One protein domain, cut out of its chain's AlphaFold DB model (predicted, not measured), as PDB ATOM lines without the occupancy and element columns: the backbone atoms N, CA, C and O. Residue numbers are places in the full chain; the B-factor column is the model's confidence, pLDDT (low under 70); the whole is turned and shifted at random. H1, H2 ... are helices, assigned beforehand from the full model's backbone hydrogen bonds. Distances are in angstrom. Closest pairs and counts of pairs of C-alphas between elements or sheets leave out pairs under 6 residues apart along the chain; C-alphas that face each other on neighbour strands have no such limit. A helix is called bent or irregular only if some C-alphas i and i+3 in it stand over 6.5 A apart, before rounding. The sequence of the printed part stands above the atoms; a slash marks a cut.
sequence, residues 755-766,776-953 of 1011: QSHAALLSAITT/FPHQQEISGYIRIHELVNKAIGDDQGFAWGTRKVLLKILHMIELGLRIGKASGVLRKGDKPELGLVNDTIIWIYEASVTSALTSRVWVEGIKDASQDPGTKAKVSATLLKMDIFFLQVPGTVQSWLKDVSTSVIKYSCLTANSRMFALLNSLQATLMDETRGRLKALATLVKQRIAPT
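Overview. This is residues 755 to 766 and 776 to 953 of the 1011 residues of an uncharacterized protein of Phytophthora nicotianae (UniProt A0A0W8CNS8). Long helix H5, bent but nearly straight, runs along an elongated model: H5a packs with H3 and H4 as a three-helix bundle, and H5b pairs with H6 in a hairpin whose tip, residues 913 to 924, sticks out. H1 packs on H3, H2 on H4. The printed part has 190 residues with six named helices, H1 to H6 in order, class all helix, only just compact, close to loose: radius of gyration of the C-alphas 19.4 A, spans 70 by 38 by 27 A.

Along the chain. By its hydrogen bonds H5, residues 873 to 914, was assigned as one helix, but it is bent: C-alphas 891 and 894 are 6.8 A apart. Its arms are H5a, 873 to 891, 26.9 A, and H5b, 894 to 914, 31.1 A. H6, 919 to 950, spans 46.5 A, ending at C-alpha (-16.301, -19.770, -4.386). H4, 839 to 869, spans 45.9 A; H3 is 807 to 830, H2 779 to 798. H1, 755 to 765, begins at C-alpha (10.495, -32.043, 3.341).

Arrangement. H3, H4 and H5a form an up-and-down bundle, each running against the one before. The closest C-alphas of H4 and H5a, Lys 867 and Lys 876, are 5.7 A apart. In the hairpin of H5b and H6, Pro 894 and Ala 943 have the closest C-alphas, 5.2 A; H6 touches with residues 932 to 947 alone. Every O i to N i+4 pair is within hydrogen-bond range in H1, H2, H3, H5a and H6, but 24 of 27 in H4 and 16 of 17 in H5b.

Size, cuts and confidence. The farthest C-alphas, Gln 871 and Asn 917, are 70.0 A apart. Residues 767 to 775 are cut out, C-alphas 766 and 776 being 10.3 A apart. No link printed whole is long. Mean pLDDT of the printed part is 71.5; 70 residues are under 70, among them 902 to 936.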
ATOM      1  N   GLN A 755      10.204 -30.713   2.838       90.12
ATOM      2  CA  GLN A 755      10.495 -32.043   3.341       90.12
ATOM      3  C   GLN A 755       9.462 -32.485   4.386       90.12
ATOM      4  O   GLN A 755       9.001 -33.625   4.339       90.12
ATOM      5  N   SER A 756       9.006 -31.567   5.249       89.88
ATOM      6  CA  SER A 756       7.945 -31.852   6.225       89.88
ATOM      7  C   SER A 756       6.596 -32.175   5.559       89.88
ATOM      8  O   SER A 756       5.891 -33.082   6.002       89.88
ATOM      9  N   HIS A 757       6.245 -31.483   4.463       89.19
ATOM     10  CA  HIS A 757       5.054 -31.780   3.660       89.19
ATOM     11  C   HIS A 757       5.145 -33.171   3.027       89.19
ATOM     12  O   HIS A 757       4.180 -33.933   3.072       89.19
ATOM     13  N   ALA A 758       6.299 -33.511   2.446       88.50
ATOM     14  CA  ALA A 758       6.528 -34.820   1.842       88.50
ATOM     15  C   ALA A 758       6.449 -35.948   2.886       88.50
ATOM     16  O   ALA A 758       5.802 -36.967   2.637       88.50
ATOM     17  N   ALA A 759       7.033 -35.739   4.070       85.75
ATOM     18  CA  ALA A 759       6.971 -36.677   5.187       85.75
ATOM     19  C   ALA A 759       5.530 -36.907   5.669       85.75
ATOM     20  O   ALA A 759       5.096 -38.057   5.783       85.75
ATOM     21  N   LEU A 760       4.752 -35.837   5.880       86.44
ATOM     22  CA  LEU A 760       3.351 -35.959   6.291       86.44
ATOM     23  C   LEU A 760       2.494 -36.630   5.207       86.44
ATOM     24  O   LEU A 760       1.675 -37.494   5.513       86.44
ATOM     25  N   LEU A 761       2.693 -36.269   3.935       86.12
ATOM     26  CA  LEU A 761       1.980 -36.885   2.816       86.12
ATOM     27  C   LEU A 761       2.276 -38.386   2.722       86.12
ATOM     28  O   LEU A 761       1.350 -39.174   2.529       86.12
ATOM     29  N   SER A 762       3.537 -38.789   2.901       84.44
ATOM     30  CA  SER A 762       3.934 -40.199   2.971       84.44
ATOM     31  C   SER A 762       3.216 -40.909   4.122       84.44
ATOM     32  O   SER A 762       2.515 -41.891   3.887       84.44
ATOM     33  N   ALA A 763       3.251 -40.347   5.335       79.38
ATOM     34  CA  ALA A 763       2.578 -40.915   6.507       79.38
ATOM     35  C   ALA A 763       1.053 -41.082   6.325       79.38
ATOM     36  O   ALA A 763       0.463 -42.027   6.846       79.38
ATOM     37  N   ILE A 764       0.402 -40.191   5.569       77.94
ATOM     38  CA  ILE A 764      -1.039 -40.269   5.262       77.94
ATOM     39  C   ILE A 764      -1.335 -41.305   4.161       77.94
ATOM     40  O   ILE A 764      -2.421 -41.887   4.138       77.94
ATOM     41  N   THR A 765      -0.403 -41.534   3.230       75.44
ATOM     42  CA  THR A 765      -0.622 -42.356   2.024       75.44
ATOM     43  C   THR A 765      -0.095 -43.788   2.125       75.44
ATOM     44  O   THR A 765      -0.537 -44.641   1.348       75.44
ATOM     45  N   THR A 766       0.793 -44.101   3.079       69.94
ATOM     46  CA  THR A 766       1.297 -45.463   3.310       69.94
ATOM     47  C   THR A 766       0.148 -46.421   3.635       69.94
ATOM     48  O   THR A 766      -0.449 -46.377   4.711       69.94
ATOM     49  N   PHE A 776       1.409 -43.114  13.353       69.44
ATOM     50  CA  PHE A 776       0.844 -41.849  12.897       69.44
ATOM     51  C   PHE A 776       1.238 -40.742  13.898       69.44
ATOM     52  O   PHE A 776       1.174 -41.007  15.104       69.44
ATOM     53  N   PRO A 777       1.622 -39.528  13.449       73.31
ATOM     54  CA  PRO A 777       2.110 -38.476  14.341       73.31
ATOM     55  C   PRO A 777       1.113 -38.121  15.448       73.31
ATOM     56  O   PRO A 777      -0.107 -38.123  15.243       73.31
ATOM     57  N   HIS A 778       1.626 -37.775  16.626       76.62
ATOM     58  CA  HIS A 778       0.781 -37.413  17.762       76.62
ATOM     59  C   HIS A 778       0.086 -36.057  17.546       76.62
ATOM     60  O   HIS A 778       0.582 -35.177  16.846       76.62
ATOM     61  N   GLN A 779      -1.053 -35.839  18.213       75.12
ATOM     62  CA  GLN A 779      -1.834 -34.598  18.081       75.12
ATOM     63  C   GLN A 779      -1.007 -33.330  18.376       75.12
ATOM     64  O   GLN A 779      -1.182 -32.309  17.711       75.12
ATOM     65  N   GLN A 780      -0.088 -33.387  19.346       78.62
ATOM     66  CA  GLN A 780       0.804 -32.268  19.674       78.62
ATOM     67  C   GLN A 780       1.795 -31.963  18.541       78.62
ATOM     68  O   GLN A 780       2.053 -30.798  18.251       78.62
ATOM     69  N   GLU A 781       2.299 -32.996  17.865       83.31
ATOM     70  CA  GLU A 781       3.229 -32.866  16.740       83.31
ATOM     71  C   GLU A 781       2.521 -32.274  15.518       83.31
ATOM     72  O   GLU A 781       3.034 -31.363  14.878       83.31
ATOM     73  N   ILE A 782       1.293 -32.719  15.240       83.56
ATOM     74  CA  ILE A 782       0.466 -32.154  14.167       83.56
ATOM     75  C   ILE A 782       0.078 -30.705  14.462       83.56
ATOM     76  O   ILE A 782       0.116 -29.869  13.564       83.56
ATOM     77  N   SER A 783      -0.247 -30.373  15.713       83.12
ATOM     78  CA  SER A 783      -0.509 -28.984  16.097       83.12
ATOM     79  C   SER A 783       0.721 -28.095  15.901       83.12
ATOM     80  O   SER A 783       0.581 -26.977  15.409       83.12
ATOM     81  N   GLY A 784       1.914 -28.577  16.269       82.81
ATOM     82  CA  GLY A 784       3.171 -27.859  16.043       82.81
ATOM     83  C   GLY A 784       3.486 -27.699  14.556       82.81
ATOM     84  O   GLY A 784       3.849 -26.613  14.112       82.81
ATOM     85  N   TYR A 785       3.264 -28.749  13.763       88.56
ATOM     86  CA  TYR A 785       3.383 -28.703  12.308       88.56
ATOM     87  C   TYR A 785       2.468 -27.623  11.717       88.56
ATOM     88  O   TYR A 785       2.951 -26.734  11.020       88.56
ATOM     89  N   ILE A 786       1.169 -27.648  12.042       87.00
ATOM     90  CA  ILE A 786       0.194 -26.669  11.537       87.00
ATOM     91  C   ILE A 786       0.640 -25.249  11.896       87.00
ATOM     92  O   ILE A 786       0.663 -24.386  11.023       87.00
ATOM     93  N   ARG A 787       1.085 -25.024  13.137       86.12
ATOM     94  CA  ARG A 787       1.546 -23.712  13.604       86.12
ATOM     95  C   ARG A 787       2.745 -23.179  12.815       86.12
ATOM     96  O   ARG A 787       2.736 -22.011  12.431       86.12
ATOM     97  N   ILE A 788       3.749 -24.014  12.524       86.44
ATOM     98  CA  ILE A 788       4.906 -23.611  11.703       86.44
ATOM     99  C   ILE A 788       4.455 -23.227  10.288       86.44
ATOM    100  O   ILE A 788       4.871 -22.198   9.756       86.44
ATOM    101  N   HIS A 789       3.585 -24.034   9.677       86.44
ATOM    102  CA  HIS A 789       3.083 -23.789   8.322       86.44
ATOM    103  C   HIS A 789       2.206 -22.542   8.235       86.44
ATOM    104  O   HIS A 789       2.319 -21.776   7.280       86.44
ATOM    105  N   GLU A 790       1.353 -22.296   9.226       84.69
ATOM    106  CA  GLU A 790       0.571 -21.062   9.332       84.69
ATOM    107  C   GLU A 790       1.472 -19.838   9.488       84.69
ATOM    108  O   GLU A 790       1.256 -18.837   8.805       84.69
ATOM    109  N   LEU A 791       2.515 -19.929  10.319       84.69
ATOM    110  CA  LEU A 791       3.491 -18.859  10.510       84.69
ATOM    111  C   LEU A 791       4.191 -18.503   9.194       84.69
ATOM    112  O   LEU A 791       4.247 -17.329   8.832       84.69
ATOM    113  N   VAL A 792       4.685 -19.504   8.459       84.56
ATOM    114  CA  VAL A 792       5.371 -19.294   7.174       84.56
ATOM    115  C   VAL A 792       4.406 -18.766   6.106       84.56
ATOM    116  O   VAL A 792       4.752 -17.835   5.382       84.56
ATOM    117  N   ASN A 793       3.181 -19.295   6.024       80.50
ATOM    118  CA  ASN A 793       2.179 -18.825   5.061       80.50
ATOM    119  C   ASN A 793       1.733 -17.386   5.337       80.50
ATOM    120  O   ASN A 793       1.620 -16.593   4.403       80.50
ATOM    121  N   LYS A 794       1.509 -17.033   6.608       78.75
ATOM    122  CA  LYS A 794       1.176 -15.664   7.013       78.75
ATOM    123  C   LYS A 794       2.319 -14.709   6.676       78.75
ATOM    124  O   LYS A 794       2.093 -13.667   6.075       78.75
ATOM    125  N   ALA A 795       3.548 -15.116   6.977       74.94
ATOM    126  CA  ALA A 795       4.744 -14.360   6.645       74.94
ATOM    127  C   ALA A 795       4.891 -14.068   5.141       74.94
ATOM    128  O   ALA A 795       5.284 -12.968   4.771       74.94
ATOM    129  N   ILE A 796       4.555 -15.031   4.279       75.00
ATOM    130  CA  ILE A 796       4.575 -14.850   2.819       75.00
ATOM    131  C   ILE A 796       3.425 -13.946   2.347       75.00
ATOM    132  O   ILE A 796       3.612 -13.173   1.410       75.00
ATOM    133  N   GLY A 797       2.245 -14.055   2.968       69.75
ATOM    134  CA  GLY A 797       1.038 -13.330   2.564       69.75
ATOM    135  C   GLY A 797       0.971 -11.864   3.008       69.75
ATOM    136  O   GLY A 797       0.366 -11.060   2.301       69.75
ATOM    137  N   ASP A 798       1.574 -11.511   4.149       67.19
ATOM    138  CA  ASP A 798       1.495 -10.162   4.737       67.19
ATOM    139  C   ASP A 798       2.474  -9.151   4.096       67.19
ATOM    140  O   ASP A 798       2.262  -7.940   4.198       67.19
ATOM    141  N   ASP A 799       3.527  -9.611   3.408       63.50
ATOM    142  CA  ASP A 799       4.474  -8.723   2.722       63.50
ATOM    143  C   ASP A 799       3.936  -8.306   1.342       63.50
ATOM    144  O   ASP A 799       4.042  -9.021   0.344       63.50
ATOM    145  N   GLN A 800       3.301  -7.131   1.295       51.66
ATOM    146  CA  GLN A 800       2.730  -6.547   0.074       51.66
ATOM    147  C   GLN A 800       3.798  -6.007  -0.895       51.66
ATOM    148  O   GLN A 800       3.488  -5.697  -2.049       51.66
ATOM    149  N   GLY A 801       5.055  -5.890  -0.457       52.31
ATOM    150  CA  GLY A 801       6.182  -5.657  -1.346       52.31
ATOM    151  C   GLY A 801       6.656  -6.995  -1.894       52.31
ATOM    152  O   GLY A 801       6.960  -7.897  -1.130       52.31
ATOM    153  N   PHE A 802       6.780  -7.145  -3.212       52.81
ATOM    154  CA  PHE A 802       7.386  -8.322  -3.858       52.81
ATOM    155  C   PHE A 802       8.907  -8.471  -3.546       52.81
ATOM    156  O   PHE A 802       9.705  -8.800  -4.424       52.81
ATOM    157  N   ALA A 803       9.335  -8.243  -2.299       46.84
ATOM    158  CA  ALA A 803      10.695  -8.355  -1.767       46.84
ATOM    159  C   ALA A 803      11.201  -9.814  -1.687       46.84
ATOM    160  O   ALA A 803      12.306 -10.093  -1.233       46.84
ATOM    161  N   TRP A 804      10.421 -10.769  -2.195       54.50
ATOM    162  CA  TRP A 804      10.827 -12.155  -2.430       54.50
ATOM    163  C   TRP A 804      11.367 -12.384  -3.856       54.50
ATOM    164  O   TRP A 804      11.470 -13.533  -4.287       54.50
ATOM    165  N   GLY A 805      11.661 -11.298  -4.590       54.59
ATOM    166  CA  GLY A 805      11.680 -11.091  -6.053       54.59
ATOM    167  C   GLY A 805      12.515 -11.997  -6.974       54.59
ATOM    168  O   GLY A 805      12.904 -11.574  -8.060       54.59
ATOM    169  N   THR A 806      12.781 -13.249  -6.613       66.31
ATOM    170  CA  THR A 806      13.370 -14.249  -7.508       66.31
ATOM    171  C   THR A 806      12.336 -15.299  -7.908       66.31
ATOM    172  O   THR A 806      11.688 -15.919  -7.066       66.31
ATOM    173  N   ARG A 807      12.239 -15.576  -9.218       72.62
ATOM    174  CA  ARG A 807      11.400 -16.645  -9.803       72.62
ATOM    175  C   ARG A 807      11.523 -17.977  -9.048       72.62
ATOM    176  O   ARG A 807      10.549 -18.707  -8.913       72.62
ATOM    177  N   LYS A 808      12.715 -18.279  -8.523       76.69
ATOM    178  CA  LYS A 808      13.008 -19.498  -7.760       76.69
ATOM    179  C   LYS A 808      12.225 -19.596  -6.444       76.69
ATOM    180  O   LYS A 808      11.714 -20.673  -6.151       76.69
ATOM    181  N   VAL A 809      12.118 -18.509  -5.676       77.56
ATOM    182  CA  VAL A 809      11.329 -18.484  -4.429       77.56
ATOM    183  C   VAL A 809       9.853 -18.683  -4.752       77.56
ATOM    184  O   VAL A 809       9.222 -19.567  -4.183       77.56
ATOM    185  N   LEU A 810       9.334 -17.949  -5.740       78.75
ATOM    186  CA  LEU A 810       7.936 -18.057  -6.157       78.75
ATOM    187  C   LEU A 810       7.563 -19.480  -6.592       78.75
ATOM    188  O   LEU A 810       6.579 -20.033  -6.109       78.75
ATOM    189  N   LEU A 811       8.366 -20.105  -7.458       81.69
ATOM    190  CA  LEU A 811       8.123 -21.485  -7.892       81.69
ATOM    191  C   LEU A 811       8.133 -22.470  -6.715       81.69
ATOM    192  O   LEU A 811       7.331 -23.402  -6.697       81.69
ATOM    193  N   LYS A 812       8.999 -22.249  -5.717       84.69
ATOM    194  CA  LYS A 812       9.053 -23.081  -4.510       84.69
ATOM    195  C   LYS A 812       7.796 -22.923  -3.658       84.69
ATOM    196  O   LYS A 812       7.244 -23.923  -3.220       84.69
ATOM    197  N   ILE A 813       7.303 -21.698  -3.480       84.75
ATOM    198  CA  ILE A 813       6.062 -21.438  -2.738       84.75
ATOM    199  C   ILE A 813       4.857 -22.065  -3.456       84.75
ATOM    200  O   ILE A 813       4.040 -22.727  -2.822       84.75
ATOM    201  N   LEU A 814       4.760 -21.932  -4.784       85.56
ATOM    202  CA  LEU A 814       3.687 -22.566  -5.564       85.56
ATOM    203  C   LEU A 814       3.711 -24.094  -5.436       85.56
ATOM    204  O   LEU A 814       2.662 -24.718  -5.281       85.56
ATOM    205  N   HIS A 815       4.903 -24.696  -5.458       87.00
ATOM    206  CA  HIS A 815       5.067 -26.125  -5.204       87.00
ATOM    207  C   HIS A 815       4.618 -26.509  -3.786       87.00
ATOM    208  O   HIS A 815       3.965 -27.534  -3.592       87.00
ATOM    209  N   MET A 816       4.904 -25.660  -2.799       86.69
ATOM    210  CA  MET A 816       4.532 -25.902  -1.409       86.69
ATOM    211  C   MET A 816       3.027 -25.890  -1.179       86.69
ATOM    212  O   MET A 816       2.490 -26.778  -0.512       86.69
ATOM    213  N   ILE A 817       2.348 -24.931  -1.803       87.06
ATOM    214  CA  ILE A 817       0.891 -24.867  -1.862       87.06
ATOM    215  C   ILE A 817       0.334 -26.142  -2.495       87.06
ATOM    216  O   ILE A 817      -0.583 -26.749  -1.949       87.06
ATOM    217  N   GLU A 818       0.890 -26.576  -3.630       87.50
ATOM    218  CA  GLU A 818       0.439 -27.791  -4.307       87.50
ATOM    219  C   GLU A 818       0.572 -29.034  -3.413       87.50
ATOM    220  O   GLU A 818      -0.366 -29.829  -3.322       87.50
ATOM    221  N   LEU A 819       1.694 -29.183  -2.704       87.25
ATOM    222  CA  LEU A 819       1.873 -30.249  -1.717       87.25
ATOM    223  C   LEU A 819       0.832 -30.162  -0.590       87.25
ATOM    224  O   LEU A 819       0.243 -31.181  -0.230       87.25
ATOM    225  N   GLY A 820       0.529 -28.958  -0.093       87.00
ATOM    226  CA  GLY A 820      -0.534 -28.733   0.893       87.00
ATOM    227  C   GLY A 820      -1.922 -29.158   0.395       87.00
ATOM    228  O   GLY A 820      -2.676 -29.793   1.136       87.00
ATOM    229  N   LEU A 821      -2.245 -28.897  -0.878       87.81
ATOM    230  CA  LEU A 821      -3.489 -29.358  -1.512       87.81
ATOM    231  C   LEU A 821      -3.545 -30.889  -1.612       87.81
ATOM    232  O   LEU A 821      -4.590 -31.484  -1.345       87.81
ATOM    233  N   ARG A 822      -2.428 -31.541  -1.963       87.25
ATOM    234  CA  ARG A 822      -2.333 -33.013  -2.012       87.25
ATOM    235  C   ARG A 822      -2.524 -33.635  -0.627       87.25
ATOM    236  O   ARG A 822      -3.278 -34.598  -0.510       87.25
ATOM    237  N   ILE A 823      -1.927 -33.054   0.417       86.19
ATOM    238  CA  ILE A 823      -2.139 -33.461   1.820       86.19
ATOM    239  C   ILE A 823      -3.616 -33.318   2.203       86.19
ATOM    240  O   ILE A 823      -4.197 -34.249   2.764       86.19
ATOM    241  N   GLY A 824      -4.253 -32.202   1.841       84.50
ATOM    242  CA  GLY A 824      -5.685 -31.988   2.048       84.50
ATOM    243  C   GLY A 824      -6.550 -33.034   1.331       84.50
ATOM    244  O   GLY A 824      -7.452 -33.613   1.938       84.50
ATOM    245  N   LYS A 825      -6.260 -33.343   0.057       84.62
ATOM    246  CA  LYS A 825      -6.964 -34.385  -0.719       84.62
ATOM    247  C   LYS A 825      -6.802 -35.759  -0.058       84.62
ATOM    248  O   LYS A 825      -7.801 -36.438   0.178       84.62
ATOM    249  N   ALA A 826      -5.574 -36.140   0.299       81.56
ATOM    250  CA  ALA A 826      -5.261 -37.422   0.930       81.56
ATOM    251  C   ALA A 826      -5.937 -37.576   2.307       81.56
ATOM    252  O   ALA A 826      -6.595 -38.586   2.560       81.56
ATOM    253  N   SER A 827      -5.883 -36.537   3.147       80.75
ATOM    254  CA  SER A 827      -6.577 -36.482   4.446       80.75
ATOM    255  C   SER A 827      -8.097 -36.618   4.286       80.75
ATOM    256  O   SER A 827      -8.755 -37.332   5.043       80.75
ATOM    257  N   GLY A 828      -8.654 -35.985   3.245       76.69
ATOM    258  CA  GLY A 828     -10.059 -36.088   2.848       76.69
ATOM    259  C   GLY A 828     -10.518 -37.523   2.552       76.69
ATOM    260  O   GLY A 828     -11.643 -37.908   2.887       76.69
ATOM    261  N   VAL A 829      -9.645 -38.320   1.925       75.38
ATOM    262  CA  VAL A 829      -9.909 -39.706   1.506       75.38
ATOM    263  C   VAL A 829      -9.682 -40.704   2.644       75.38
ATOM    264  O   VAL A 829     -10.493 -41.618   2.800       75.38
ATOM    265  N   LEU A 830      -8.636 -40.520   3.457       68.81
ATOM    266  CA  LEU A 830      -8.215 -41.462   4.505       68.81
ATOM    267  C   LEU A 830      -9.319 -41.753   5.538       68.81
ATOM    268  O   LEU A 830      -9.474 -42.890   5.981       68.81
ATOM    269  N   ARG A 831     -10.157 -40.761   5.866       62.38
ATOM    270  CA  ARG A 831     -11.266 -40.919   6.824       62.38
ATOM    271  C   ARG A 831     -12.386 -41.865   6.345       62.38
ATOM    272  O   ARG A 831     -13.235 -42.242   7.143       62.38
ATOM    273  N   LYS A 832     -12.410 -42.287   5.074       54.03
ATOM    274  CA  LYS A 832     -13.439 -43.203   4.534       54.03
ATOM    275  C   LYS A 832     -13.291 -44.675   4.981       54.03
ATOM    276  O   LYS A 832     -14.012 -45.522   4.466       54.03
ATOM    277  N   GLY A 833     -12.364 -45.006   5.888       50.59
ATOM    278  CA  GLY A 833     -12.141 -46.372   6.389       50.59
ATOM    279  C   GLY A 833     -12.971 -46.734   7.634       50.59
ATOM    280  O   GLY A 833     -12.860 -46.082   8.666       50.59
ATOM    281  N   ASP A 834     -13.743 -47.824   7.560       42.06
ATOM    282  CA  ASP A 834     -14.747 -48.302   8.540       42.06
ATOM    283  C   ASP A 834     -14.216 -48.847   9.898       42.06
ATOM    284  O   ASP A 834     -14.850 -49.708  10.512       42.06
ATOM    285  N   LYS A 835     -13.063 -48.395  10.422       46.03
ATOM    286  CA  LYS A 835     -12.511 -48.943  11.684       46.03
ATOM    287  C   LYS A 835     -12.730 -48.018  12.905       46.03
ATOM    288  O   LYS A 835     -12.200 -46.910  12.927       46.03
ATOM    289  N   PRO A 836     -13.455 -48.469  13.954       42.84
ATOM    290  CA  PRO A 836     -13.817 -47.663  15.130       42.84
ATOM    291  C   PRO A 836     -12.692 -47.434  16.164       42.84
ATOM    292  O   PRO A 836     -12.909 -46.713  17.132       42.84
ATOM    293  N   GLU A 837     -11.487 -47.982  15.972       42.53
ATOM    294  CA  GLU A 837     -10.359 -47.871  16.925       42.53
ATOM    295  C   GLU A 837      -9.527 -46.566  16.791       42.53
ATOM    296  O   GLU A 837      -8.533 -46.391  17.486       42.53
ATOM    297  N   LEU A 838      -9.934 -45.611  15.936       49.00
ATOM    298  CA  LEU A 838      -9.153 -44.413  15.556       49.00
ATOM    299  C   LEU A 838      -9.756 -43.052  15.989       49.00
ATOM    300  O   LEU A 838      -9.551 -42.042  15.318       49.00
ATOM    301  N   GLY A 839     -10.494 -42.965  17.103       52.94
ATOM    302  CA  GLY A 839     -11.142 -41.711  17.547       52.94
ATOM    303  C   GLY A 839     -10.215 -40.476  17.604       52.94
ATOM    304  O   GLY A 839     -10.538 -39.445  17.021       52.94
ATOM    305  N   LEU A 840      -9.031 -40.611  18.213       51.69
ATOM    306  CA  LEU A 840      -8.013 -39.545  18.325       51.69
ATOM    307  C   LEU A 840      -7.311 -39.215  16.993       51.69
ATOM    308  O   LEU A 840      -6.936 -38.069  16.737       51.69
ATOM    309  N   VAL A 841      -7.149 -40.212  16.122       58.91
ATOM    310  CA  VAL A 841      -6.522 -40.035  14.803       58.91
ATOM    311  C   VAL A 841      -7.483 -39.313  13.854       58.91
ATOM    312  O   VAL A 841      -7.063 -38.461  13.076       58.91
ATOM    313  N   ASN A 842      -8.789 -39.567  13.974       66.19
ATOM    314  CA  ASN A 842      -9.820 -38.894  13.184       66.19
ATOM    315  C   ASN A 842      -9.901 -37.388  13.469       66.19
ATOM    316  O   ASN A 842     -10.022 -36.611  12.524       66.19
ATOM    317  N   ASP A 843      -9.794 -36.961  14.730       67.25
ATOM    318  CA  ASP A 843      -9.756 -35.530  15.071       67.25
ATOM    319  C   ASP A 843      -8.490 -34.849  14.536       67.25
ATOM    320  O   ASP A 843      -8.551 -33.736  14.013       67.25
ATOM    321  N   THR A 844      -7.360 -35.555  14.570       72.12
ATOM    322  CA  THR A 844      -6.081 -35.072  14.033       72.12
ATOM    323  C   THR A 844      -6.124 -34.925  12.501       72.12
ATOM    324  O   THR A 844      -5.681 -33.912  11.964       72.12
ATOM    325  N   ILE A 845      -6.741 -35.874  11.783       76.38
ATOM    326  CA  ILE A 845      -6.969 -35.793  10.326       76.38
ATOM    327  C   ILE A 845      -7.893 -34.619   9.968       76.38
ATOM    328  O   ILE A 845      -7.670 -33.943   8.962       76.38
ATOM    329  N   ILE A 846      -8.918 -34.348  10.785       78.19
ATOM    330  CA  ILE A 846      -9.802 -33.188  10.592       78.19
ATOM    331  C   ILE A 846      -9.014 -31.886  10.732       78.19
ATOM    332  O   ILE A 846      -9.204 -30.994   9.914       78.19
ATOM    333  N   TRP A 847      -8.109 -31.786  11.709       79.62
ATOM    334  CA  TRP A 847      -7.271 -30.598  11.895       79.62
ATOM    335  C   TRP A 847      -6.328 -30.369  10.713       79.62
ATOM    336  O   TRP A 847      -6.236 -29.246  10.226       79.62
ATOM    337  N   ILE A 848      -5.690 -31.426  10.198       82.88
ATOM    338  CA  ILE A 848      -4.845 -31.338   8.994       82.88
ATOM    339  C   ILE A 848      -5.680 -30.855   7.803       82.88
ATOM    340  O   ILE A 848      -5.270 -29.948   7.084       82.88
ATOM    341  N   TYR A 849      -6.877 -31.415   7.616       85.38
ATOM    342  CA  TYR A 849      -7.771 -31.025   6.530       85.38
ATOM    343  C   TYR A 849      -8.251 -29.570   6.644       85.38
ATOM    344  O   TYR A 849      -8.216 -28.829   5.663       85.38
ATOM    345  N   GLU A 850      -8.673 -29.145   7.838       83.81
ATOM    346  CA  GLU A 850      -9.068 -27.762   8.138       83.81
ATOM    347  C   GLU A 850      -7.911 -26.787   7.870       83.81
ATOM    348  O   GLU A 850      -8.107 -25.779   7.184       83.81
ATOM    349  N   ALA A 851      -6.698 -27.117   8.323       85.38
ATOM    350  CA  ALA A 851      -5.489 -26.330   8.084       85.38
ATOM    351  C   ALA A 851      -5.132 -26.245   6.588       85.38
ATOM    352  O   ALA A 851      -4.863 -25.161   6.077       85.38
ATOM    353  N   SER A 852      -5.204 -27.351   5.836       87.62
ATOM    354  CA  SER A 852      -4.962 -27.344   4.383       87.62
ATOM    355  C   SER A 852      -5.975 -26.478   3.628       87.62
ATOM    356  O   SER A 852      -5.605 -25.753   2.705       87.62
ATOM    357  N   VAL A 853      -7.257 -26.521   4.010       85.94
ATOM    358  CA  VAL A 853      -8.312 -25.708   3.379       85.94
ATOM    359  C   VAL A 853      -8.130 -24.224   3.692       85.94
ATOM    360  O   VAL A 853      -8.208 -23.393   2.788       85.94
ATOM    361  N   THR A 854      -7.870 -23.876   4.949       84.44
ATOM    362  CA  THR A 854      -7.666 -22.482   5.377       84.44
ATOM    363  C   THR A 854      -6.375 -21.885   4.806       84.44
ATOM    364  O   THR A 854      -6.399 -20.764   4.294       84.44
ATOM    365  N   SER A 855      -5.278 -22.647   4.777       84.88
ATOM    366  CA  SER A 855      -4.021 -22.268   4.116       84.88
ATOM    367  C   SER A 855      -4.197 -22.060   2.604       84.88
ATOM    368  O   SER A 855      -3.734 -21.063   2.050       84.88
ATOM    369  N   ALA A 856      -4.942 -22.933   1.916       85.38
ATOM    370  CA  ALA A 856      -5.226 -22.750   0.494       85.38
ATOM    371  C   ALA A 856      -6.072 -21.490   0.230       85.38
ATOM    372  O   ALA A 856      -5.823 -20.763  -0.730       85.38
ATOM    373  N   LEU A 857      -7.072 -21.215   1.077       83.31
ATOM    374  CA  LEU A 857      -7.942 -20.042   0.940       83.31
ATOM    375  C   LEU A 857      -7.194 -18.727   1.156       83.31
ATOM    376  O   LEU A 857      -7.426 -17.770   0.420       83.31
ATOM    377  N   THR A 858      -6.308 -18.680   2.152       81.44
ATOM    378  CA  THR A 858      -5.439 -17.521   2.402       81.44
ATOM    379  C   THR A 858      -4.440 -17.339   1.263       81.44
ATOM    380  O   THR A 858      -4.284 -16.225   0.764       81.44
ATOM    381  N   SER A 859      -3.858 -18.437   0.770       82.50
ATOM    382  CA  SER A 859      -2.914 -18.417  -0.351       82.50
ATOM    383  C   SER A 859      -3.527 -17.914  -1.654       82.50
ATOM    384  O   SER A 859      -2.902 -17.153  -2.387       82.50
ATOM    385  N   ARG A 860      -4.779 -18.288  -1.936       83.25
ATOM    386  CA  ARG A 860      -5.489 -17.887  -3.157       83.25
ATOM    387  C   ARG A 860      -5.497 -16.369  -3.367       83.25
ATOM    388  O   ARG A 860      -5.275 -15.923  -4.487       83.25
ATOM    389  N   VAL A 861      -5.738 -15.600  -2.300       76.75
ATOM    390  CA  VAL A 861      -5.922 -14.138  -2.362       76.75
ATOM    391  C   VAL A 861      -4.681 -13.440  -2.908       76.75
ATOM    392  O   VAL A 861      -4.790 -12.595  -3.792       76.75
ATOM    393  N   TRP A 862      -3.498 -13.800  -2.412       75.81
ATOM    394  CA  TRP A 862      -2.266 -13.163  -2.866       75.81
ATOM    395  C   TRP A 862      -1.713 -13.808  -4.146       75.81
ATOM    396  O   TRP A 862      -1.177 -13.087  -4.983       75.81
ATOM    397  N   VAL A 863      -1.900 -15.118  -4.379       80.44
ATOM    398  CA  VAL A 863      -1.484 -15.790  -5.633       80.44
ATOM    399  C   VAL A 863      -2.201 -15.201  -6.856       80.44
ATOM    400  O   VAL A 863      -1.588 -15.059  -7.916       80.44
ATOM    401  N   GLU A 864      -3.470 -14.814  -6.717       76.56
ATOM    402  CA  GLU A 864      -4.225 -14.103  -7.757       76.56
ATOM    403  C   GLU A 864      -3.585 -12.742  -8.081       76.56
ATOM    404  O   GLU A 864      -3.314 -12.455  -9.246       76.56
ATOM    405  N   GLY A 865      -3.178 -11.979  -7.060       73.19
ATOM    406  CA  GLY A 865      -2.414 -10.740  -7.246       73.19
ATOM    407  C   GLY A 865      -1.061 -10.938  -7.949       73.19
ATOM    408  O   GLY A 865      -0.634 -10.082  -8.725       73.19
ATOM    409  N   ILE A 866      -0.391 -12.083  -7.753       73.44
ATOM    410  CA  ILE A 866       0.855 -12.424  -8.470       73.44
ATOM    411  C   ILE A 866       0.597 -12.714  -9.950       73.44
ATOM    412  O   ILE A 866       1.416 -12.340 -10.794       73.44
ATOM    413  N   LYS A 867      -0.517 -13.379 -10.279       73.62
ATOM    414  CA  LYS A 867      -0.901 -13.645 -11.674       73.62
ATOM    415  C   LYS A 867      -1.012 -12.338 -12.460       73.62
ATOM    416  O   LYS A 867      -0.486 -12.256 -13.571       73.62
ATOM    417  N   ASP A 868      -1.638 -11.338 -11.848       68.38
ATOM    418  CA  ASP A 868      -1.880 -10.026 -12.450       68.38
ATOM    419  C   ASP A 868      -0.596  -9.185 -12.549       68.38
ATOM    420  O   ASP A 868      -0.407  -8.451 -13.521       68.38
ATOM    421  N   ALA A 869       0.318  -9.324 -11.582       67.12
ATOM    422  CA  ALA A 869       1.578  -8.582 -11.540       67.12
ATOM    423  C   ALA A 869       2.702  -9.182 -12.410       67.12
ATOM    424  O   ALA A 869       3.582  -8.454 -12.878       67.12
ATOM    425  N   SER A 870       2.713 -10.502 -12.622       69.31
ATOM    426  CA  SER A 870       3.763 -11.178 -13.394       69.31
ATOM    427  C   SER A 870       3.761 -10.720 -14.858       69.31
ATOM    428  O   SER A 870       2.713 -10.451 -15.435       69.31
ATOM    429  N   GLN A 871       4.930 -10.666 -15.497       69.06
ATOM    430  CA  GLN A 871       5.069 -10.428 -16.946       69.06
ATOM    431  C   GLN A 871       5.669 -11.636 -17.683       69.06
ATOM    432  O   GLN A 871       5.578 -11.719 -18.904       69.06
ATOM    433  N   ASP A 872       6.238 -12.598 -16.949       74.81
ATOM    434  CA  ASP A 872       6.854 -13.803 -17.508       74.81
ATOM    435  C   ASP A 872       5.785 -14.872 -17.822       74.81
ATOM    436  O   ASP A 872       5.091 -15.314 -16.895       74.81
ATOM    437  N   PRO A 873       5.651 -15.326 -19.084       71.50
ATOM    438  CA  PRO A 873       4.624 -16.290 -19.478       71.50
ATOM    439  C   PRO A 873       4.778 -17.642 -18.767       71.50
ATOM    440  O   PRO A 873       3.783 -18.229 -18.350       71.50
ATOM    441  N   GLY A 874       6.010 -18.112 -18.528       72.44
ATOM    442  CA  GLY A 874       6.242 -19.381 -17.828       72.44
ATOM    443  C   GLY A 874       5.788 -19.347 -16.364       72.44
ATOM    444  O   GLY A 874       5.174 -20.288 -15.862       72.44
ATOM    445  N   THR A 875       6.047 -18.236 -15.674       73.06
ATOM    446  CA  THR A 875       5.571 -18.012 -14.304       73.06
ATOM    447  C   THR A 875       4.048 -17.844 -14.258       73.06
ATOM    448  O   THR A 875       3.408 -18.425 -13.384       73.06
ATOM    449  N   LYS A 876       3.445 -17.124 -15.219       77.81
ATOM    450  CA  LYS A 876       1.979 -16.983 -15.329       77.81
ATOM    451  C   LYS A 876       1.267 -18.316 -15.522       77.81
ATOM    452  O   LYS A 876       0.269 -18.563 -14.843       77.81
ATOM    453  N   ALA A 877       1.793 -19.173 -16.395       75.94
ATOM    454  CA  ALA A 877       1.235 -20.495 -16.644       75.94
ATOM    455  C   ALA A 877       1.244 -21.346 -15.365       75.94
ATOM    456  O   ALA A 877       0.217 -21.911 -14.988       75.94
ATOM    457  N   LYS A 878       2.366 -21.371 -14.624       79.62
ATOM    458  CA  LYS A 878       2.452 -22.134 -13.367       79.62
ATOM    459  C   LYS A 878       1.529 -21.577 -12.280       79.62
ATOM    460  O   LYS A 878       0.843 -22.358 -11.630       79.62
ATOM    461  N   VAL A 879       1.454 -20.252 -12.118       81.56
ATOM    462  CA  VAL A 879       0.515 -19.598 -11.182       81.56
ATOM    463  C   VAL A 879      -0.936 -19.949 -11.529       81.56
ATOM    464  O   VAL A 879      -1.709 -20.328 -10.650       81.56
ATOM    465  N   SER A 880      -1.296 -19.890 -12.813       78.00
ATOM    466  CA  SER A 880      -2.645 -20.214 -13.291       78.00
ATOM    467  C   SER A 880      -2.993 -21.688 -13.074       78.00
ATOM    468  O   SER A 880      -4.094 -21.995 -12.617       78.00
ATOM    469  N   ALA A 881      -2.045 -22.597 -13.311       80.00
ATOM    470  CA  ALA A 881      -2.207 -24.017 -13.014       80.00
ATOM    471  C   ALA A 881      -2.413 -24.269 -11.508       80.00
ATOM    472  O   ALA A 881      -3.301 -25.032 -11.129       80.00
ATOM    473  N   THR A 882      -1.647 -23.604 -10.634       82.75
ATOM    474  CA  THR A 882      -1.822 -23.715  -9.177       82.75
ATOM    475  C   THR A 882      -3.185 -23.176  -8.724       82.75
ATOM    476  O   THR A 882      -3.854 -23.836  -7.930       82.75
ATOM    477  N   LEU A 883      -3.645 -22.038  -9.261       82.31
ATOM    478  CA  LEU A 883      -4.984 -21.494  -8.977       82.31
ATOM    479  C   LEU A 883      -6.099 -22.461  -9.402       82.31
ATOM    480  O   LEU A 883      -7.037 -22.691  -8.640       82.31
ATOM    481  N   LEU A 884      -5.961 -23.099 -10.568       81.75
ATOM    482  CA  LEU A 884      -6.917 -24.105 -11.032       81.75
ATOM    483  C   LEU A 884      -6.958 -25.331 -10.104       81.75
ATOM    484  O   LEU A 884      -8.037 -25.826  -9.777       81.75
ATOM    485  N   LYS A 885      -5.797 -25.807  -9.631       83.56
ATOM    486  CA  LYS A 885      -5.722 -26.898  -8.641       83.56
ATOM    487  C   LYS A 885      -6.412 -26.511  -7.326       83.56
ATOM    488  O   LYS A 885      -7.138 -27.334  -6.765       83.56
ATOM    489  N   MET A 886      -6.259 -25.264  -6.865       84.88
ATOM    490  CA  MET A 886      -6.995 -24.747  -5.702       84.88
ATOM    491  C   MET A 886      -8.512 -24.741  -5.940       84.88
ATOM    492  O   MET A 886      -9.261 -25.197  -5.080       84.88
ATOM    493  N   ASP A 887      -8.977 -24.262  -7.100       81.12
ATOM    494  CA  ASP A 887     -10.401 -24.250  -7.469       81.12
ATOM    495  C   ASP A 887     -11.019 -25.648  -7.444       81.12
ATOM    496  O   ASP A 887     -12.072 -25.866  -6.836       81.12
ATOM    497  N   ILE A 888     -10.341 -26.612  -8.070       80.81
ATOM    498  CA  ILE A 888     -10.767 -28.013  -8.085       80.81
ATOM    499  C   ILE A 888     -10.845 -28.556  -6.655       80.81
ATOM    500  O   ILE A 888     -11.839 -29.192  -6.298       80.81
ATOM    501  N   PHE A 889      -9.838 -28.276  -5.825       81.81
ATOM    502  CA  PHE A 889      -9.837 -28.686  -4.425       81.81
ATOM    503  C   PHE A 889     -11.023 -28.084  -3.655       81.81
ATOM    504  O   PHE A 889     -11.772 -28.822  -3.014       81.81
ATOM    505  N   PHE A 890     -11.280 -26.778  -3.775       82.81
ATOM    506  CA  PHE A 890     -12.391 -26.115  -3.085       82.81
ATOM    507  C   PHE A 890     -13.768 -26.640  -3.504       82.81
ATOM    508  O   PHE A 890     -14.653 -26.762  -2.656       82.81
ATOM    509  N   LEU A 891     -13.955 -27.019  -4.772       80.44
ATOM    510  CA  LEU A 891     -15.192 -27.660  -5.236       80.44
ATOM    511  C   LEU A 891     -15.431 -29.030  -4.581       80.44
ATOM    512  O   LEU A 891     -16.581 -29.424  -4.378       80.44
ATOM    513  N   GLN A 892     -14.367 -29.749  -4.219       80.25
ATOM    514  CA  GLN A 892     -14.456 -31.047  -3.546       80.25
ATOM    515  C   GLN A 892     -14.758 -30.913  -2.044       80.25
ATOM    516  O   GLN A 892     -15.417 -31.793  -1.481       80.25
ATOM    517  N   VAL A 893     -14.347 -29.812  -1.393       80.69
ATOM    518  CA  VAL A 893     -14.464 -29.628   0.069       80.69
ATOM    519  C   VAL A 893     -15.896 -29.815   0.595       80.69
ATOM    520  O   VAL A 893     -16.082 -30.629   1.506       80.69
ATOM    521  N   PRO A 894     -16.945 -29.165   0.044       79.00
ATOM    522  CA  PRO A 894     -18.311 -29.361   0.528       79.00
ATOM    523  C   PRO A 894     -18.796 -30.811   0.438       79.00
ATOM    524  O   PRO A 894     -19.520 -31.263   1.324       79.00
ATOM    525  N   GLY A 895     -18.400 -31.541  -0.611       75.69
ATOM    526  CA  GLY A 895     -18.762 -32.946  -0.804       75.69
ATOM    527  C   GLY A 895     -18.093 -33.861   0.222       75.69
ATOM    528  O   GLY A 895     -18.761 -34.706   0.821       75.69
ATOM    529  N   THR A 896     -16.804 -33.643   0.486       78.12
ATOM    530  CA  THR A 896     -16.036 -34.368   1.511       78.12
ATOM    531  C   THR A 896     -16.598 -34.111   2.908       78.12
ATOM    532  O   THR A 896     -16.919 -35.056   3.627       78.12
ATOM    533  N   VAL A 897     -16.834 -32.843   3.262       77.81
ATOM    534  CA  VAL A 897     -17.428 -32.461   4.551       77.81
ATOM    535  C   VAL A 897     -18.832 -33.051   4.720       77.81
ATOM    536  O   VAL A 897     -19.169 -33.551   5.793       77.81
ATOM    537  N   GLN A 898     -19.661 -33.034   3.673       74.50
ATOM    538  CA  GLN A 898     -21.002 -33.616   3.733       74.50
ATOM    539  C   GLN A 898     -20.965 -35.140   3.915       74.50
ATOM    540  O   GLN A 898     -21.821 -35.672   4.622       74.50
ATOM    541  N   SER A 899     -19.994 -35.835   3.313       74.75
ATOM    542  CA  SER A 899     -19.756 -37.264   3.563       74.75
ATOM    543  C   SER A 899     -19.445 -37.500   5.039       74.75
ATOM    544  O   SER A 899     -20.145 -38.256   5.702       74.75
ATOM    545  N   TRP A 900     -18.486 -36.757   5.588       72.81
ATOM    546  CA  TRP A 900     -18.072 -36.896   6.982       72.81
ATOM    547  C   TRP A 900     -19.195 -36.595   7.980       72.81
ATOM    548  O   TRP A 900     -19.347 -37.287   8.984       72.81
ATOM    549  N   LEU A 901     -20.023 -35.583   7.705       70.69
ATOM    550  CA  LEU A 901     -21.182 -35.249   8.536       70.69
ATOM    551  C   LEU A 901     -22.245 -36.361   8.542       70.69
ATOM    552  O   LEU A 901     -22.935 -36.529   9.553       70.69
ATOM    553  N   LYS A 902     -22.384 -37.121   7.445       68.38
ATOM    554  CA  LYS A 902     -23.268 -38.295   7.381       68.38
ATOM    555  C   LYS A 902     -22.711 -39.448   8.217       68.38
ATOM    556  O   LYS A 902     -23.467 -40.006   9.006       68.38
ATOM    557  N   ASP A 903     -21.408 -39.710   8.129       63.00
ATOM    558  CA  ASP A 903     -20.725 -40.789   8.864       63.00
ATOM    559  C   ASP A 903     -20.720 -40.553  10.389       63.00
ATOM    560  O   ASP A 903     -20.930 -41.468  11.185       63.00
ATOM    561  N   VAL A 904     -20.573 -39.296  10.822       60.72
ATOM    562  CA  VAL A 904     -20.714 -38.904  12.241       60.72
ATOM    563  C   VAL A 904     -22.158 -39.061  12.727       60.72
ATOM    564  O   VAL A 904     -22.401 -39.349  13.892       60.72
ATOM    565  N   SER A 905     -23.147 -38.870  11.852       55.84
ATOM    566  CA  SER A 905     -24.559 -38.982  12.237       55.84
ATOM    567  C   SER A 905     -25.016 -40.442  12.342       55.84
ATOM    568  O   SER A 905     -25.831 -40.762  13.203       55.84
ATOM    569  N   THR A 906     -24.469 -41.345  11.523       54.34
ATOM    570  CA  THR A 906     -24.761 -42.788  11.576       54.34
ATOM    571  C   THR A 906     -24.096 -43.489  12.764       54.34
ATOM    572  O   THR A 906     -24.701 -44.403  13.329       54.34
ATOM    573  N   SER A 907     -22.909 -43.051  13.204       54.44
ATOM    574  CA  SER A 907     -22.263 -43.585  14.413       54.44
ATOM    575  C   SER A 907     -23.034 -43.229  15.693       54.44
ATOM    576  O   SER A 907     -23.293 -44.117  16.504       54.44
ATOM    577  N   VAL A 908     -23.512 -41.983  15.837       51.34
ATOM    578  CA  VAL A 908     -24.358 -41.549  16.973       51.34
ATOM    579  C   VAL A 908     -25.607 -42.420  17.105       51.34
ATOM    580  O   VAL A 908     -25.935 -42.864  18.205       51.34
ATOM    581  N   ILE A 909     -26.275 -42.715  15.985       51.25
ATOM    582  CA  ILE A 909     -27.496 -43.530  15.971       51.25
ATOM    583  C   ILE A 909     -27.193 -44.965  16.433       51.25
ATOM    584  O   ILE A 909     -27.895 -45.485  17.299       51.25
ATOM    585  N   LYS A 910     -26.101 -45.581  15.952       46.50
ATOM    586  CA  LYS A 910     -25.690 -46.935  16.372       46.50
ATOM    587  C   LYS A 910     -25.379 -47.042  17.869       46.50
ATOM    588  O   LYS A 910     -25.816 -48.006  18.491       46.50
ATOM    589  N   TYR A 911     -24.671 -46.075  18.455       47.19
ATOM    590  CA  TYR A 911     -24.339 -46.105  19.889       47.19
ATOM    591  C   TYR A 911     -25.537 -45.755  20.782       47.19
ATOM    592  O   TYR A 911     -25.718 -46.372  21.830       47.19
ATOM    593  N   SER A 912     -26.415 -44.847  20.343       47.16
ATOM    594  CA  SER A 912     -27.648 -44.515  21.074       47.16
ATOM    595  C   SER A 912     -28.659 -45.671  21.136       47.16
ATOM    596  O   SER A 912     -29.408 -45.771  22.105       47.16
ATOM    597  N   CYS A 913     -28.643 -46.585  20.158       45.72
ATOM    598  CA  CYS A 913     -29.505 -47.769  20.146       45.72
ATOM    599  C   CYS A 913     -28.969 -48.957  20.965       45.72
ATOM    600  O   CYS A 913     -29.740 -49.876  21.233       45.72
ATOM    601  N   LEU A 914     -27.686 -48.978  21.355       47.12
ATOM    602  CA  LEU A 914     -27.047 -50.179  21.912       47.12
ATOM    603  C   LEU A 914     -26.887 -50.212  23.439       47.12
ATOM    604  O   LEU A 914     -26.492 -51.255  23.950       47.12
ATOM    605  N   THR A 915     -27.157 -49.150  24.208       45.91
ATOM    606  CA  THR A 915     -26.885 -49.206  25.665       45.91
ATOM    607  C   THR A 915     -27.688 -48.196  26.487       45.91
ATOM    608  O   THR A 915     -27.224 -47.118  26.853       45.91
ATOM    609  N   ALA A 916     -28.906 -48.583  26.862       49.03
ATOM    610  CA  ALA A 916     -29.616 -47.989  27.988       49.03
ATOM    611  C   ALA A 916     -29.240 -48.773  29.256       49.03
ATOM    612  O   ALA A 916     -29.762 -49.866  29.431       49.03
ATOM    613  N   ASN A 917     -28.291 -48.273  30.069       50.22
ATOM    614  CA  ASN A 917     -28.235 -48.415  31.545       50.22
ATOM    615  C   ASN A 917     -26.834 -48.112  32.125       50.22
ATOM    616  O   ASN A 917     -26.000 -49.004  32.240       50.22
ATOM    617  N   SER A 918     -26.584 -46.857  32.533       56.81
ATOM    618  CA  SER A 918     -25.808 -46.454  33.738       56.81
ATOM    619  C   SER A 918     -25.444 -44.953  33.716       56.81
ATOM    620  O   SER A 918     -25.137 -44.373  32.677       56.81
ATOM    621  N   ARG A 919     -25.474 -44.293  34.887       52.56
ATOM    622  CA  ARG A 919     -25.272 -42.830  35.039       52.56
ATOM    623  C   ARG A 919     -23.858 -42.338  34.685       52.56
ATOM    624  O   ARG A 919     -23.717 -41.218  34.209       52.56
ATOM    625  N   MET A 920     -22.828 -43.166  34.869       46.09
ATOM    626  CA  MET A 920     -21.444 -42.836  34.486       46.09
ATOM    627  C   MET A 920     -21.269 -42.801  32.957       46.09
ATOM    628  O   MET A 920     -20.562 -41.948  32.426       46.09
ATOM    629  N   PHE A 921     -22.002 -43.655  32.238       52.88
ATOM    630  CA  PHE A 921     -22.035 -43.664  30.777       52.88
ATOM    631  C   PHE A 921     -22.890 -42.538  30.193       52.88
ATOM    632  O   PHE A 921     -22.574 -42.044  29.119       52.88
ATOM    633  N   ALA A 922     -23.917 -42.060  30.902       55.22
ATOM    634  CA  ALA A 922     -24.651 -40.857  30.498       55.22
ATOM    635  C   ALA A 922     -23.752 -39.604  30.498       55.22
ATOM    636  O   ALA A 922     -23.855 -38.782  29.591       55.22
ATOM    637  N   LEU A 923     -22.832 -39.490  31.464       52.06
ATOM    638  CA  LEU A 923     -21.830 -38.419  31.493       52.06
ATOM    639  C   LEU A 923     -20.811 -38.554  30.353       52.06
ATOM    640  O   LEU A 923     -20.556 -37.567  29.664       52.06
ATOM    641  N   LEU A 924     -20.299 -39.761  30.087       49.88
ATOM    642  CA  LEU A 924     -19.403 -40.020  28.948       49.88
ATOM    643  C   LEU A 924     -20.085 -39.759  27.595       49.88
ATOM    644  O   LEU A 924     -19.511 -39.079  26.752       49.88
ATOM    645  N   ASN A 925     -21.335 -40.195  27.422       53.97
ATOM    646  CA  ASN A 925     -22.136 -39.910  26.231       53.97
ATOM    647  C   ASN A 925     -22.446 -38.415  26.095       53.97
ATOM    648  O   ASN A 925     -22.458 -37.910  24.979       53.97
ATOM    649  N   SER A 926     -22.663 -37.692  27.202       54.16
ATOM    650  CA  SER A 926     -22.867 -36.238  27.162       54.16
ATOM    651  C   SER A 926     -21.601 -35.496  26.733       54.16
ATOM    652  O   SER A 926     -21.686 -34.637  25.863       54.16
ATOM    653  N   LEU A 927     -20.432 -35.895  27.254       48.72
ATOM    654  CA  LEU A 927     -19.130 -35.330  26.891       48.72
ATOM    655  C   LEU A 927     -18.775 -35.641  25.432       48.72
ATOM    656  O   LEU A 927     -18.360 -34.748  24.693       48.72
ATOM    657  N   GLN A 928     -19.010 -36.879  24.994       51.81
ATOM    658  CA  GLN A 928     -18.802 -37.311  23.612       51.81
ATOM    659  C   GLN A 928     -19.775 -36.617  22.646       51.81
ATOM    660  O   GLN A 928     -19.364 -36.211  21.561       51.81
ATOM    661  N   ALA A 929     -21.035 -36.405  23.042       55.84
ATOM    662  CA  ALA A 929     -22.006 -35.642  22.260       55.84
ATOM    663  C   ALA A 929     -21.591 -34.171  22.109       55.84
ATOM    664  O   ALA A 929     -21.618 -33.658  20.993       55.84
ATOM    665  N   THR A 930     -21.127 -33.515  23.181       56.72
ATOM    666  CA  THR A 930     -20.608 -32.137  23.101       56.72
ATOM    667  C   THR A 930     -19.373 -32.017  22.210       56.72
ATOM    668  O   THR A 930     -19.313 -31.102  21.392       56.72
ATOM    669  N   LEU A 931     -18.425 -32.955  22.301       51.59
ATOM    670  CA  LEU A 931     -17.201 -32.941  21.490       51.59
ATOM    671  C   LEU A 931     -17.511 -33.162  19.995       51.59
ATOM    672  O   LEU A 931     -16.935 -32.519  19.115       51.59
ATOM    673  N   MET A 932     -18.482 -34.031  19.693       59.62
ATOM    674  CA  MET A 932     -18.937 -34.272  18.322       59.62
ATOM    675  C   MET A 932     -19.779 -33.125  17.752       59.62
ATOM    676  O   MET A 932     -19.700 -32.871  16.547       59.62
ATOM    677  N   ASP A 933     -20.547 -32.407  18.575       62.59
ATOM    678  CA  ASP A 933     -21.277 -31.209  18.145       62.59
ATOM    679  C   ASP A 933     -20.339 -30.027  17.855       62.59
ATOM    680  O   ASP A 933     -20.571 -29.295  16.887       62.59
ATOM    681  N   GLU A 934     -19.234 -29.886  18.591       65.50
ATOM    682  CA  GLU A 934     -18.195 -28.887  18.314       65.50
ATOM    683  C   GLU A 934     -17.487 -29.160  16.975       65.50
ATOM    684  O   GLU A 934     -17.423 -28.287  16.105       65.50
ATOM    685  N   THR A 935     -17.044 -30.398  16.732       64.50
ATOM    686  CA  THR A 935     -16.434 -30.806  15.451       64.50
ATOM    687  C   THR A 935     -17.418 -30.709  14.278       64.50
ATOM    688  O   THR A 935     -17.060 -30.265  13.186       64.50
ATOM    689  N   ARG A 936     -18.697 -31.043  14.491       68.19
ATOM    690  CA  ARG A 936     -19.775 -30.833  13.509       68.19
ATOM    691  C   ARG A 936     -19.980 -29.347  13.197       68.19
ATOM    692  O   ARG A 936     -20.233 -29.008  12.039       68.19
ATOM    693  N   GLY A 937     -19.893 -28.478  14.203       70.56
ATOM    694  CA  GLY A 937     -19.950 -27.025  14.056       70.56
ATOM    695  C   GLY A 937     -18.801 -26.485  13.205       70.56
ATOM    696  O   GLY A 937     -19.056 -25.783  12.225       70.56
ATOM    697  N   ARG A 938     -17.561 -26.890  13.509       73.75
ATOM    698  CA  ARG A 938     -16.348 -26.498  12.764       73.75
ATOM    699  C   ARG A 938     -16.399 -26.908  11.293       73.75
ATOM    700  O   ARG A 938     -16.239 -26.063  10.414       73.75
ATOM    701  N   LEU A 939     -16.760 -28.158  11.006       73.44
ATOM    702  CA  LEU A 939     -16.885 -28.659   9.634       73.44
ATOM    703  C   LEU A 939     -17.970 -27.920   8.831       73.44
ATOM    704  O   LEU A 939     -17.769 -27.584   7.662       73.44
ATOM    705  N   LYS A 940     -19.125 -27.625   9.446       76.31
ATOM    706  CA  LYS A 940     -20.175 -26.817   8.803       76.31
ATOM    707  C   LYS A 940     -19.703 -25.389   8.535       76.31
ATOM    708  O   LYS A 940     -19.982 -24.871   7.456       76.31
ATOM    709  N   ALA A 941     -18.989 -24.771   9.476       78.06
ATOM    710  CA  ALA A 941     -18.409 -23.445   9.296       78.06
ATOM    711  C   ALA A 941     -17.390 -23.432   8.145       78.06
ATOM    712  O   ALA A 941     -17.482 -22.567   7.278       78.06
ATOM    713  N   LEU A 942     -16.511 -24.438   8.064       76.69
ATOM    714  CA  LEU A 942     -15.539 -24.601   6.978       76.69
ATOM    715  C   LEU A 942     -16.225 -24.701   5.607       76.69
ATOM    716  O   LEU A 942     -15.868 -23.987   4.672       76.69
ATOM    717  N   ALA A 943     -17.255 -25.544   5.486       75.31
ATOM    718  CA  ALA A 943     -18.001 -25.696   4.237       75.31
ATOM    719  C   ALA A 943     -18.760 -24.418   3.840       75.31
ATOM    720  O   ALA A 943     -18.859 -24.109   2.653       75.31
ATOM    721  N   THR A 944     -19.296 -23.671   4.810       78.00
ATOM    722  CA  THR A 944     -19.932 -22.371   4.559       78.00
ATOM    723  C   THR A 944     -18.915 -21.328   4.109       78.00
ATOM    724  O   THR A 944     -19.169 -20.630   3.132       78.00
ATOM    725  N   LEU A 945     -17.753 -21.266   4.759       78.81
ATOM    726  CA  LEU A 945     -16.676 -20.333   4.436       78.81
ATOM    727  C   LEU A 945     -16.152 -20.565   3.011       78.81
ATOM    728  O   LEU A 945     -16.046 -19.624   2.225       78.81
ATOM    729  N   VAL A 946     -15.918 -21.825   2.632       77.94
ATOM    730  CA  VAL A 946     -15.524 -22.189   1.262       77.94
ATOM    731  C   VAL A 946     -16.617 -21.811   0.256       77.94
ATOM    732  O   VAL A 946     -16.321 -21.203  -0.770       77.94
ATOM    733  N   LYS A 947     -17.896 -22.090   0.549       74.69
ATOM    734  CA  LYS A 947     -19.017 -21.712  -0.335       74.69
ATOM    735  C   LYS A 947     -19.128 -20.202  -0.542       74.69
ATOM    736  O   LYS A 947     -19.334 -19.780  -1.674       74.69
ATOM    737  N   GLN A 948     -18.959 -19.413   0.519       72.56
ATOM    738  CA  GLN A 948     -18.974 -17.947   0.456       72.56
ATOM    739  C   GLN A 948     -17.832 -17.388  -0.404       72.56
ATOM    740  O   GLN A 948     -18.007 -16.363  -1.055       72.56
ATOM    741  N   ARG A 949     -16.675 -18.063  -0.434       67.19
ATOM    742  CA  ARG A 949     -15.504 -17.653  -1.223       67.19
ATOM    743  C   ARG A 949     -15.542 -18.117  -2.687       67.19
ATOM    744  O   ARG A 949     -15.043 -17.390  -3.535       67.19
ATOM    745  N   ILE A 950     -16.133 -19.278  -2.996       64.19
ATOM    746  CA  ILE A 950     -16.301 -19.770  -4.386       64.19
ATOM    747  C   ILE A 950     -17.441 -19.033  -5.108       64.19
ATOM    748  O   ILE A 950     -17.378 -18.812  -6.315       64.19
ATOM    749  N   ALA A 951     -18.498 -18.673  -4.382       52.66
ATOM    750  CA  ALA A 951     -19.637 -17.938  -4.908       52.66
ATOM    751  C   ALA A 951     -19.998 -16.828  -3.913       52.66
ATOM    752  O   ALA A 951     -20.779 -17.087  -2.992       52.66
ATOM    753  N   PRO A 952     -19.455 -15.604  -4.063       43.34
ATOM    754  CA  PRO A 952     -19.954 -14.473  -3.304       43.34
ATOM    755  C   PRO A 952     -21.405 -14.264  -3.738       43.34
ATOM    756  O   PRO A 952     -21.692 -13.758  -4.818       43.34
ATOM    757  N   THR A 953     -22.354 -14.741  -2.937       37.56
ATOM    758  CA  THR A 953     -23.747 -14.343  -3.091       37.56
ATOM    759  C   THR A 953     -23.804 -12.854  -2.805       37.56
ATOM    760  O   THR A 953     -23.768 -12.452  -1.644       37.56
TER     761      THR A 953